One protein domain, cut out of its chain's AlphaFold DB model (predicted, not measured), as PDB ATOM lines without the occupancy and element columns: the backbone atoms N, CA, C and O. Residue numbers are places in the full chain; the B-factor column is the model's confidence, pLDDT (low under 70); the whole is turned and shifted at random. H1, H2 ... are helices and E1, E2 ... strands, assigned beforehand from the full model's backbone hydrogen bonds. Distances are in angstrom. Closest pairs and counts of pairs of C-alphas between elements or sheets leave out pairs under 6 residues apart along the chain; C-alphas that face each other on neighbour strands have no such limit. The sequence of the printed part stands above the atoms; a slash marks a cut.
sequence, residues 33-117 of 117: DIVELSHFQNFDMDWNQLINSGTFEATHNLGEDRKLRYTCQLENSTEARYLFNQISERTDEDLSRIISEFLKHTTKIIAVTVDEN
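What this domain is: This is residues 33 to 117 of the 117 residues of an uncharacterized protein of Streptococcus minor (UniProt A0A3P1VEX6). A strongly twisted sheet of three long strands, E4, E3 and E2, with short E1 at one edge, makes one end of an elongated model, and the helical hairpin of H3 and H4 makes the other. H2 packs on E2, and short H1 sits beside the strands. The printed part has 85 residues with four named helices and four named strands, along the chain E1 H1 H2 E2 E3 H3 H4 E4; the sheet, E1 E4 E3 E2, is antiparallel and the class mixed, helices and strands. It is only just compact, close to loose, with a radius of gyration of the C-alphas of 13.8 A and spans of 44 by 24 by 19 A.

How they stand to each other: Edge strand E1, residues 34 to 36, is antiparallel to E4, residues 106 to 116, with N 35 and O 107 2.8 A apart. H1, residues 37 to 40, stands at the sheet's level, height 0.6 A. H2, residues 47 to 53, is on the sheet at a height of 5.9 A; its C-alpha closest to E2, residues 55 to 61, is that of Leu 50, 4.8 A from that of Phe 56. E2 and E3, residues 66 to 74, form a hairpin, with N 58 and O 70 3.0 A apart. E3 is antiparallel to E4, with N 69 and O 113 2.9 A apart. H3, residues 77 to 89, only grazes the sheet with residues 77 to 80. It touches H2 at a steep tilt of 41 degrees, opposite ways; the closest C-alphas, of Ile 51 and Arg 81, are 5.2 A apart. H3 and H4, residues 95 to 103, form a helical hairpin at a shallow tilt of 24 degrees; the closest C-alphas, of Leu 83 and Phe 102, are 5.9 A apart. Every O i to N i+4 pair is within hydrogen-bond range in H2, H3 and H4; H1 is too short for one.

Where its parts are: E1 begins at C-alpha 34 (56.785, -6.873, -33.111). From first to last C-alpha E2 measures 20.3 A, E3 25.6 A, H3 18.5 A and E4 28.5 A. E4 bends by 62 degrees at residue 110 and ends at C-alpha 116 (43.574, -27.849, -40.879).

The domain as a whole: The two C-alphas farthest apart, of Glu 93 and Asn 117, are 44.9 A apart. The printed part has no cut; the link from H1 to H2 is short and the others are tight. The mean pLDDT of the printed part is 85.7, and residue 117 is under 70.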
ATOM      1  N   ASP A  33      58.900 -10.972 -34.971       71.06
ATOM      2  CA  ASP A  33      58.526  -9.566 -35.150       71.06
ATOM      3  C   ASP A  33      57.451  -9.027 -34.194       71.06
ATOM      4  O   ASP A  33      56.541  -9.710 -33.708       71.06
ATOM      5  N   ILE A  34      57.637  -7.740 -33.911       81.69
ATOM      6  CA  ILE A  34      56.785  -6.873 -33.111       81.69
ATOM      7  C   ILE A  34      55.860  -6.135 -34.086       81.69
ATOM      8  O   ILE A  34      56.330  -5.375 -34.931       81.69
ATOM      9  N   VAL A  35      54.550  -6.334 -33.964       83.94
ATOM     10  CA  VAL A  35      53.526  -5.742 -34.839       83.94
ATOM     11  C   VAL A  35      52.534  -4.899 -34.038       83.94
ATOM     12  O   VAL A  35      52.243  -5.197 -32.879       83.94
ATOM     13  N   GLU A  36      51.992  -3.841 -34.639       87.62
ATOM     14  CA  GLU A  36      50.944  -3.042 -33.992       87.62
ATOM     15  C   GLU A  36      49.632  -3.830 -33.876       87.62
ATOM     16  O   GLU A  36      49.223  -4.517 -34.813       87.62
ATOM     17  N   LEU A  37      48.923  -3.644 -32.762       87.25
ATOM     18  CA  LEU A  37      47.636  -4.267 -32.463       87.25
ATOM     19  C   LEU A  37      46.565  -3.953 -33.523       87.25
ATOM     20  O   LEU A  37      45.672  -4.764 -33.766       87.25
ATOM     21  N   SER A  38      46.680  -2.804 -34.193       86.06
ATOM     22  CA  SER A  38      45.862  -2.396 -35.340       86.06
ATOM     23  C   SER A  38      45.799  -3.449 -36.455       86.06
ATOM     24  O   SER A  38      44.767  -3.581 -37.111       86.06
ATOM     25  N   HIS A  39      46.846  -4.258 -36.633       82.50
ATOM     26  CA  HIS A  39      46.885  -5.301 -37.663       82.50
ATOM     27  C   HIS A  39      45.933  -6.461 -37.367       82.50
ATOM     28  O   HIS A  39      45.510  -7.154 -38.289       82.50
ATOM     29  N   PHE A  40      45.531  -6.633 -36.106       80.94
ATOM     30  CA  PHE A  40      44.599  -7.676 -35.692       80.94
ATOM     31  C   PHE A  40      43.133  -7.227 -35.689       80.94
ATOM     32  O   PHE A  40      42.259  -7.984 -35.279       80.94
ATOM     33  N   GLN A  41      42.815  -6.020 -36.164       78.81
ATOM     34  CA  GLN A  41      41.435  -5.508 -36.161       78.81
ATOM     35  C   GLN A  41      40.433  -6.392 -36.910       78.81
ATOM     36  O   GLN A  41      39.253  -6.402 -36.569       78.81
ATOM     37  N   ASN A  42      40.902  -7.126 -37.919       77.12
ATOM     38  CA  ASN A  42      40.078  -8.024 -38.728       77.12
ATOM     39  C   ASN A  42      40.151  -9.486 -38.256       77.12
ATOM     40  O   ASN A  42      39.733 -10.390 -38.983       77.12
ATOM     41  N   PHE A  43      40.721  -9.730 -37.075       83.44
ATOM     42  CA  PHE A  43      40.871 -11.056 -36.494       83.44
ATOM     43  C   PHE A  43      39.848 -11.247 -35.389       83.44
ATOM     44  O   PHE A  43      39.417 -10.298 -34.733       83.44
ATOM     45  N   ASP A  44      39.512 -12.506 -35.150       87.56
ATOM     46  CA  ASP A  44      38.817 -12.882 -33.932       87.56
ATOM     47  C   ASP A  44      39.820 -12.906 -32.771       87.56
ATOM     48  O   ASP A  44      40.870 -13.549 -32.870       87.56
ATOM     49  N   MET A  45      39.525 -12.168 -31.701       87.50
ATOM     50  CA  MET A  45      40.412 -11.977 -30.553       87.50
ATOM     51  C   MET A  45      39.631 -11.949 -29.245       87.50
ATOM     52  O   MET A  45      38.612 -11.260 -29.128       87.50
ATOM     53  N   ASP A  46      40.176 -12.598 -28.213       86.44
ATOM     54  CA  ASP A  46      39.697 -12.421 -26.844       86.44
ATOM     55  C   ASP A  46      40.347 -11.185 -26.204       86.44
ATOM     56  O   ASP A  46      41.433 -11.226 -25.615       86.44
ATOM     57  N   TRP A  47      39.638 -10.061 -26.294       83.25
ATOM     58  CA  TRP A  47      40.041  -8.803 -25.672       83.25
ATOM     59  C   TRP A  47      40.213  -8.915 -24.152       83.25
ATOM     60  O   TRP A  47      41.080  -8.251 -23.588       83.25
ATOM     61  N   ASN A  48      39.450  -9.770 -23.463       85.31
ATOM     62  CA  ASN A  48      39.622  -9.948 -22.020       85.31
ATOM     63  C   ASN A  48      40.934 -10.662 -21.706       85.31
ATOM     64  O   ASN A  48      41.576 -10.340 -20.703       85.31
ATOM     65  N   GLN A  49      41.345 -11.612 -22.546       86.88
ATOM     66  CA  GLN A  49      42.642 -12.270 -22.425       86.88
ATOM     67  C   GLN A  49      43.767 -11.242 -22.611       86.88
ATOM     68  O   GLN A  49      44.588 -11.068 -21.709       86.88
ATOM     69  N   LEU A  50      43.720 -10.473 -23.706       88.06
ATOM     70  CA  LEU A  50      44.680  -9.408 -24.022       88.06
ATOM     71  C   LEU A  50      44.869  -8.439 -22.849       88.06
ATOM     72  O   LEU A  50      45.998  -8.139 -22.466       88.06
ATOM     73  N   ILE A  51      43.774  -7.988 -22.241       86.56
ATOM     74  CA  ILE A  51      43.811  -6.966 -21.192       86.56
ATOM     75  C   ILE A  51      44.234  -7.519 -19.826       86.56
ATOM     76  O   ILE A  51      44.897  -6.816 -19.059       86.56
ATOM     77  N   ASN A  52      43.870  -8.758 -19.491       86.50
ATOM     78  CA  ASN A  52      44.154  -9.311 -18.165       86.50
ATOM     79  C   ASN A  52      45.531  -9.969 -18.063       86.50
ATOM     80  O   ASN A  52      46.162  -9.867 -17.010       86.50
ATOM     81  N   SER A  53      45.994 -10.642 -19.117       88.44
ATOM     82  CA  SER A  53      47.280 -11.351 -19.110       88.44
ATOM     83  C   SER A  53      48.361 -10.638 -19.927       88.44
ATOM     84  O   SER A  53      49.543 -10.891 -19.707       88.44
ATOM     85  N   GLY A  54      47.986  -9.764 -20.869       87.88
ATOM     86  CA  GLY A  54      48.905  -9.233 -21.877       87.88
ATOM     87  C   GLY A  54      49.259 -10.240 -22.974       87.88
ATOM     88  O   GLY A  54      49.937  -9.870 -23.926       87.88
ATOM     89  N   THR A  55      48.804 -11.489 -22.870       92.31
ATOM     90  CA  THR A  55      49.021 -12.553 -23.851       92.31
ATOM     91  C   THR A  55      47.681 -12.995 -24.407       92.31
ATOM     92  O   THR A  55      46.799 -13.369 -23.640       92.31
ATOM     93  N   PHE A  56      47.523 -12.976 -25.723       91.19
ATOM     94  CA  PHE A  56      46.243 -13.248 -26.363       91.19
ATOM     95  C   PHE A  56      46.388 -14.105 -27.607       91.19
ATOM     96  O   PHE A  56      47.458 -14.166 -28.216       91.19
ATOM     97  N   GLU A  57      45.286 -14.750 -27.971       90.56
ATOM     98  CA  GLU A  57      45.155 -15.432 -29.248       90.56
ATOM     99  C   GLU A  57      44.418 -14.549 -30.259       90.56
ATOM    100  O   GLU A  57      43.381 -13.961 -29.941       90.56
ATOM    101  N   ALA A  58      44.947 -14.476 -31.481       87.56
ATOM    102  CA  ALA A  58      44.270 -13.863 -32.616       87.56
ATOM    103  C   ALA A  58      44.098 -14.889 -33.736       87.56
ATOM    104  O   ALA A  58      45.043 -15.591 -34.097       87.56
ATOM    105  N   THR A  59      42.887 -14.987 -34.278       86.88
ATOM    106  CA  THR A  59      42.538 -16.002 -35.276       86.88
ATOM    107  C   THR A  59      42.028 -15.368 -36.562       86.88
ATOM    108  O   THR A  59      41.166 -14.489 -36.538       86.88
ATOM    109  N   HIS A  60      42.524 -15.854 -37.699       80.94
ATOM    110  CA  HIS A  60      42.079 -15.455 -39.029       80.94
ATOM    111  C   HIS A  60      41.655 -16.673 -39.857       80.94
ATOM    112  O   HIS A  60      42.357 -17.685 -39.912       80.94
ATOM    113  N   ASN A  61      40.494 -16.584 -40.507       79.00
ATOM    114  CA  ASN A  61      39.961 -17.664 -41.339       79.00
ATOM    115  C   ASN A  61      40.541 -17.558 -42.759       79.00
ATOM    116  O   ASN A  61      40.290 -16.580 -43.455       79.00
ATOM    117  N   LEU A  62      41.276 -18.582 -43.206       72.38
ATOM    118  CA  LEU A  62      41.907 -18.645 -44.538       72.38
ATOM    119  C   LEU A  62      41.027 -19.342 -45.596       72.38
ATOM    120  O   LEU A  62      41.446 -19.541 -46.739       72.38
ATOM    121  N   GLY A  63      39.828 -19.774 -45.209       74.19
ATOM    122  CA  GLY A  63      38.894 -20.559 -46.013       74.19
ATOM    123  C   GLY A  63      37.941 -21.355 -45.117       74.19
ATOM    124  O   GLY A  63      37.932 -21.147 -43.906       74.19
ATOM    125  N   GLU A  64      37.154 -22.265 -45.702       73.50
ATOM    126  CA  GLU A  64      36.135 -23.041 -44.966       73.50
ATOM    127  C   GLU A  64      36.743 -23.984 -43.907       73.50
ATOM    128  O   GLU A  64      36.179 -24.105 -42.823       73.50
ATOM    129  N   ASP A  65      37.941 -24.531 -44.154       79.06
ATOM    130  CA  ASP A  65      38.549 -25.568 -43.299       79.06
ATOM    131  C   ASP A  65      39.945 -25.218 -42.754       79.06
ATOM    132  O   ASP A  65      40.615 -26.068 -42.168       79.06
ATOM    133  N   ARG A  66      40.417 -23.976 -42.954       77.19
ATOM    134  CA  ARG A  66      41.760 -23.552 -42.519       77.19
ATOM    135  C   ARG A  66      41.732 -22.271 -41.711       77.19
ATOM    136  O   ARG A  66      41.162 -21.266 -42.147       77.19
ATOM    137  N   LYS A  67      42.417 -22.288 -40.572       80.81
ATOM    138  CA  LYS A  67      42.574 -21.122 -39.698       80.81
ATOM    139  C   LYS A  67      44.036 -20.887 -39.369       80.81
ATOM    140  O   LYS A  67      44.795 -21.829 -39.161       80.81
ATOM    141  N   LEU A  68      44.401 -19.614 -39.301       79.69
ATOM    142  CA  LEU A  68      45.693 -19.172 -38.810       79.69
ATOM    143  C   LEU A  68      45.503 -18.614 -37.405       79.69
ATOM    144  O   LEU A  68      44.681 -17.716 -37.207       79.69
ATOM    145  N   ARG A  69      46.238 -19.166 -36.442       84.81
ATOM    146  CA  ARG A  69      46.181 -18.764 -35.040       84.81
ATOM    147  C   ARG A  69      47.537 -18.251 -34.588       84.81
ATOM    148  O   ARG A  69      48.551 -18.943 -34.697       84.81
ATOM    149  N   TYR A  70      47.486 -17.060 -34.021       83.75
ATOM    150  CA  TYR A  70      48.595 -16.287 -33.508       83.75
ATOM    151  C   TYR A  70      48.524 -16.328 -31.992       83.75
ATOM    152  O   TYR A  70      47.467 -16.054 -31.429       83.75
ATOM    153  N   THR A  71      49.631 -16.631 -31.324       88.81
ATOM    154  CA  THR A  71      49.791 -16.295 -29.908       88.81
ATOM    155  C   THR A  71      50.664 -15.058 -29.821       88.81
ATOM    156  O   THR A  71      51.802 -15.061 -30.295       88.81
ATOM    157  N   CYS A  72      50.140 -14.009 -29.200       88.25
ATOM    158  CA  CYS A  72      50.760 -12.695 -29.149       88.25
ATOM    159  C   CYS A  72      50.969 -12.248 -27.704       88.25
ATOM    160  O   CYS A  72      50.192 -12.595 -26.816       88.25
ATOM    161  N   GLN A  73      51.997 -11.440 -27.468       91.38
ATOM    162  CA  GLN A  73      52.274 -10.805 -26.186       91.38
ATOM    163  C   GLN A  73      52.420  -9.294 -26.374       91.38
ATOM    164  O   GLN A  73      53.298  -8.842 -27.099       91.38
ATOM    165  N   LEU A  74      51.587  -8.505 -25.704       91.94
ATOM    166  CA  LEU A  74      51.733  -7.054 -25.626       91.94
ATOM    167  C   LEU A  74      53.063  -6.676 -24.978       91.94
ATOM    168  O   LEU A  74      53.417  -7.204 -23.922       91.94
ATOM    169  N   GLU A  75      53.750  -5.696 -25.557       89.88
ATOM    170  CA  GLU A  75      54.979  -5.169 -24.960       89.88
ATOM    171  C   GLU A  75      54.696  -4.332 -23.706       89.88
ATOM    172  O   GLU A  75      55.434  -4.409 -22.725       89.88
ATOM    173  N   ASN A  76      53.591  -3.578 -23.705       91.25
ATOM    174  CA  ASN A  76      53.151  -2.781 -22.561       91.25
ATOM    175  C   ASN A  76      51.685  -3.064 -22.207       91.25
ATOM    176  O   ASN A  76      50.773  -2.310 -22.544       91.25
ATOM    177  N   SER A  77      51.451  -4.165 -21.491       89.00
ATOM    178  CA  SER A  77      50.102  -4.560 -21.062       89.00
ATOM    179  C   SER A  77      49.473  -3.600 -20.047       89.00
ATOM    180  O   SER A  77      48.249  -3.493 -19.979       89.00
ATOM    181  N   THR A  78      50.283  -2.869 -19.273       91.88
ATOM    182  CA  THR A  78      49.777  -1.938 -18.251       91.88
ATOM    183  C   THR A  78      49.134  -0.712 -18.893       91.88
ATOM    184  O   THR A  78      48.014  -0.344 -18.538       91.88
ATOM    185  N   GLU A  79      49.813  -0.107 -19.867       92.56
ATOM    186  CA  GLU A  79      49.284   1.034 -20.616       92.56
ATOM    187  C   GLU A  79      48.097   0.630 -21.498       92.56
ATOM    188  O   GLU A  79      47.056   1.288 -21.456       92.56
ATOM    189  N   ALA A  80      48.190  -0.510 -22.193       90.81
ATOM    190  CA  ALA A  80      47.092  -1.047 -22.994       90.81
ATOM    191  C   ALA A  80      45.815  -1.238 -22.157       90.81
ATOM    192  O   ALA A  80      44.731  -0.808 -22.557       90.81
ATOM    193  N   ARG A  81      45.941  -1.817 -20.953       91.25
ATOM    194  CA  ARG A  81      44.825  -1.982 -20.010       91.25
ATOM    195  C   ARG A  81      44.245  -0.651 -19.550       91.25
ATOM    196  O   ARG A  81      43.027  -0.517 -19.452       91.25
ATOM    197  N   TYR A  82      45.096   0.330 -19.267       92.69
ATOM    198  CA  TYR A  82      44.648   1.661 -18.870       92.69
ATOM    199  C   TYR A  82      43.828   2.344 -19.977       92.69
ATOM    200  O   TYR A  82      42.756   2.883 -19.702       92.69
ATOM    201  N   LEU A  83      44.291   2.288 -21.229       92.12
ATOM    202  CA  LEU A  83      43.557   2.845 -22.368       92.12
ATOM    203  C   LEU A  83      42.246   2.094 -22.625       92.12
ATOM    204  O   LEU A  83      41.215   2.728 -22.831       92.12
ATOM    205  N   PHE A  84      42.245   0.762 -22.540       90.56
ATOM    206  CA  PHE A  84      41.038  -0.045 -22.733       90.56
ATOM    207  C   PHE A  84      39.941   0.240 -21.698       90.56
ATOM    208  O   PHE A  84      38.762   0.342 -22.045       90.56
ATOM    209  N   ASN A  85      40.315   0.424 -20.429       90.50
ATOM    210  CA  ASN A  85      39.355   0.816 -19.396       90.50
ATOM    211  C   ASN A  85      38.725   2.178 -19.720       90.50
ATOM    212  O   ASN A  85      37.511   2.327 -19.628       90.50
ATOM    213  N   GLN A  86      39.520   3.145 -20.194       91.25
ATOM    214  CA  GLN A  86      38.986   4.439 -20.622       91.25
ATOM    215  C   GLN A  86      38.045   4.323 -21.826       91.25
ATOM    216  O   GLN A  86      37.040   5.024 -21.865       91.25
ATOM    217  N   ILE A  87      38.340   3.441 -22.790       90.69
ATOM    218  CA  ILE A  87      37.447   3.164 -23.930       90.69
ATOM    219  C   ILE A  87      36.098   2.629 -23.435       90.69
ATOM    220  O   ILE A  87      35.058   3.029 -23.946       90.69
ATOM    221  N   SER A  88      36.108   1.763 -22.419       84.88
ATOM    222  CA  SER A  88      34.897   1.128 -21.875       84.88
ATOM    223  C   SER A  88      33.986   2.096 -21.110       84.88
ATOM    224  O   SER A  88      32.792   1.843 -20.967       84.88
ATOM    225  N   GLU A  89      34.541   3.199 -20.607       87.00
ATOM    226  CA  GLU A  89      33.844   4.159 -19.743       87.00
ATOM    227  C   GLU A  89      33.416   5.442 -20.477       87.00
ATOM    228  O   GLU A  89      32.651   6.237 -19.927       87.00
ATOM    229  N   ARG A  90      33.899   5.668 -21.707       85.69
ATOM    230  CA  ARG A  90      33.736   6.936 -22.433       85.69
ATOM    231  C   ARG A  90      32.886   6.807 -23.690       85.69
ATOM    232  O   ARG A  90      32.942   5.820 -24.413       85.69
ATOM    233  N   THR A  91      32.161   7.881 -23.995       84.00
ATOM    234  CA  THR A  91      31.409   8.066 -25.252       84.00
ATOM    235  C   THR A  91      31.586   9.474 -25.835       84.00
ATOM    236  O   THR A  91      30.760   9.924 -26.626       84.00
ATOM    237  N   ASP A  92      32.601  10.207 -25.377       91.00
ATOM    238  CA  ASP A  92      32.884  11.590 -25.774       91.00
ATOM    239  C   ASP A  92      33.768  11.667 -27.039       91.00
ATOM    240  O   ASP A  92      34.190  10.652 -27.597       91.00
ATOM    241  N   GLU A  93      34.034  12.886 -27.514       80.69
ATOM    242  CA  GLU A  93      34.824  13.138 -28.731       80.69
ATOM    243  C   GLU A  93      36.283  12.648 -28.620       80.69
ATOM    244  O   GLU A  93      36.911  12.351 -29.640       80.69
ATOM    245  N   ASP A  94      36.811  12.472 -27.401       87.00
ATOM    246  CA  ASP A  94      38.159  11.944 -27.179       87.00
ATOM    247  C   ASP A  94      38.240  10.423 -27.388       87.00
ATOM    248  O   ASP A  94      39.340   9.893 -27.576       87.00
ATOM    249  N   LEU A  95      37.111   9.704 -27.415       88.62
ATOM    250  CA  LEU A  95      37.080   8.243 -27.559       88.62
ATOM    251  C   LEU A  95      37.852   7.764 -28.795       88.62
ATOM    252  O   LEU A  95      38.632   6.814 -28.716       88.62
ATOM    253  N   SER A  96      37.694   8.453 -29.928       90.69
ATOM    254  CA  SER A  96      38.388   8.092 -31.175       90.69
ATOM    255  C   SER A  96      39.908   8.221 -31.046       90.69
ATOM    256  O   SER A  96      40.653   7.399 -31.588       90.69
ATOM    257  N   ARG A  97      40.382   9.225 -30.293       92.81
ATOM    258  CA  ARG A  97      41.810   9.419 -30.016       92.81
ATOM    259  C   ARG A  97      42.345   8.282 -29.145       92.81
ATOM    260  O   ARG A  97      43.387   7.723 -29.470       92.81
ATOM    261  N   ILE A  98      41.609   7.900 -28.103       91.88
ATOM    262  CA  ILE A  98      42.011   6.834 -27.173       91.88
ATOM    263  C   ILE A  98      42.030   5.470 -27.878       91.88
ATOM    264  O   ILE A  98      42.997   4.729 -27.734       91.88
ATOM    265  N   ILE A  99      41.021   5.159 -28.703       90.94
ATOM    266  CA  ILE A  99      41.013   3.949 -29.546       90.94
ATOM    267  C   ILE A  99      42.238   3.937 -30.468       90.94
ATOM    268  O   ILE A  99      42.926   2.924 -30.573       90.94
ATOM    269  N   SER A 100      42.557   5.072 -31.095       90.56
ATOM    270  CA  SER A 100      43.725   5.179 -31.975       90.56
ATOM    271  C   SER A 100      45.053   4.989 -31.232       90.56
ATOM    272  O   SER A 100      45.979   4.410 -31.787       90.56
ATOM    273  N   GLU A 101      45.175   5.471 -29.993       93.69
ATOM    274  CA  GLU A 101      46.356   5.257 -29.143       93.69
ATOM    275  C   GLU A 101      46.467   3.798 -28.684       93.69
ATOM    276  O   GLU A 101      47.548   3.209 -28.719       93.69
ATOM    277  N   PHE A 102      45.342   3.181 -28.327       92.19
ATOM    278  CA  PHE A 102      45.286   1.775 -27.944       92.19
ATOM    279  C   PHE A 102      45.744   0.858 -29.085       92.19
ATOM    280  O   PHE A 102      46.603   0.005 -28.888       92.19
ATOM    281  N   LEU A 103      45.258   1.084 -30.306       90.31
ATOM    282  CA  LEU A 103      45.586   0.257 -31.472       90.31
ATOM    283  C   LEU A 103      47.042   0.382 -31.952       90.31
ATOM    284  O   LEU A 103      47.508  -0.483 -32.687       90.31
ATOM    285  N   LYS A 104      47.769   1.421 -31.526       91.00
ATOM    286  CA  LYS A 104      49.210   1.581 -31.801       91.00
ATOM    287  C   LYS A 104      50.098   0.734 -30.895       91.00
ATOM    288  O   LYS A 104      51.310   0.718 -31.088       91.00
ATOM    289  N   HIS A 105      49.530   0.069 -29.889       90.81
ATOM    290  CA  HIS A 105      50.319  -0.786 -29.013       90.81
ATOM    291  C   HIS A 105      50.950  -1.921 -29.798       90.81
ATOM    292  O   HIS A 105      50.314  -2.550 -30.639       90.81
ATOM    293  N   THR A 106      52.208  -2.186 -29.496       90.12
ATOM    294  CA  THR A 106      52.980  -3.240 -30.122       90.12
ATOM    295  C   THR A 106      52.773  -4.567 -29.410       90.12
ATOM    296  O   THR A 106      52.642  -4.663 -28.184       90.12
ATOM    297  N   THR A 107      52.730  -5.618 -30.211       88.19
ATOM    298  CA  THR A 107      52.528  -6.994 -29.788       88.19
ATOM    299  C   THR A 107      53.580  -7.851 -30.460       88.19
ATOM    300  O   THR A 107      53.814  -7.754 -31.661       88.19
ATOM    301  N   LYS A 108      54.246  -8.685 -29.677       88.19
ATOM    302  CA  LYS A 108      55.185  -9.671 -30.174       88.19
ATOM    303  C   LYS A 108      54.440 -10.950 -30.498       88.19
ATOM    304  O   LYS A 108      53.744 -11.489 -29.638       88.19
ATOM    305  N   ILE A 109      54.643 -11.471 -31.695       85.50
ATOM    306  CA  ILE A 109      54.145 -12.789 -32.069       85.50
ATOM    307  C   ILE A 109      55.110 -13.826 -31.491       85.50
ATOM    308  O   ILE A 109      56.310 -13.805 -31.766       85.50
ATOM    309  N   ILE A 110      54.601 -14.702 -30.628       85.50
ATOM    310  CA  ILE A 110      55.410 -15.706 -29.922       85.50
ATOM    311  C   ILE A 110      55.174 -17.127 -30.435       85.50
ATOM    312  O   ILE A 110      56.033 -17.985 -30.239       85.50
ATOM    313  N   ALA A 111      54.045 -17.381 -31.101       83.31
ATOM    314  CA  ALA A 111      53.777 -18.645 -31.773       83.31
ATOM    315  C   ALA A 111      52.761 -18.468 -32.905       83.31
ATOM    316  O   ALA A 111      51.853 -17.643 -32.802       83.31
ATOM    317  N   VAL A 112      52.900 -19.303 -33.936       81.38
ATOM    318  CA  VAL A 112      52.003 -19.359 -35.095       81.38
ATOM    319  C   VAL A 112      51.631 -20.809 -35.348       81.38
ATOM    320  O   VAL A 112      52.499 -21.683 -35.388       81.38
ATOM    321  N   THR A 113      50.339 -21.067 -35.512       80.62
ATOM    322  CA  THR A 113      49.803 -22.402 -35.796       80.62
ATOM    323  C   THR A 113      48.785 -22.329 -36.926       80.62
ATOM    324  O   THR A 113      47.982 -21.396 -36.990       80.62
ATOM    325  N   VAL A 114      48.845 -23.305 -37.833       78.69
ATOM    326  CA  VAL A 114      47.854 -23.500 -38.895       78.69
ATOM    327  C   VAL A 114      47.019 -24.712 -38.509       78.69
ATOM    328  O   VAL A 114      47.552 -25.817 -38.429       78.69
ATOM    329  N   ASP A 115      45.732 -24.487 -38.268       73.94
ATOM    330  CA  ASP A 115      44.764 -25.548 -38.006       73.94
ATOM    331  C   ASP A 115      44.119 -25.949 -39.349       73.94
ATOM    332  O   ASP A 115      43.513 -25.106 -40.023       73.94
ATOM    333  N   GLU A 116      44.260 -27.221 -39.739       73.94
ATOM    334  CA  GLU A 116      43.574 -27.849 -40.879       73.94
ATOM    335  C   GLU A 116      42.674 -28.973 -40.331       73.94
ATOM    336  O   GLU A 116      43.159 -29.831 -39.588       73.94
ATOM    337  N   ASN A 117      41.369 -28.930 -40.630       58.47
ATOM    338  CA  ASN A 117      40.387 -29.942 -40.200       58.47
ATOM    339  C   ASN A 117      40.375 -31.182 -41.107       58.47
ATOM    340  O   ASN A 117      40.530 -31.019 -42.339       58.47
TER     341      ASN A 117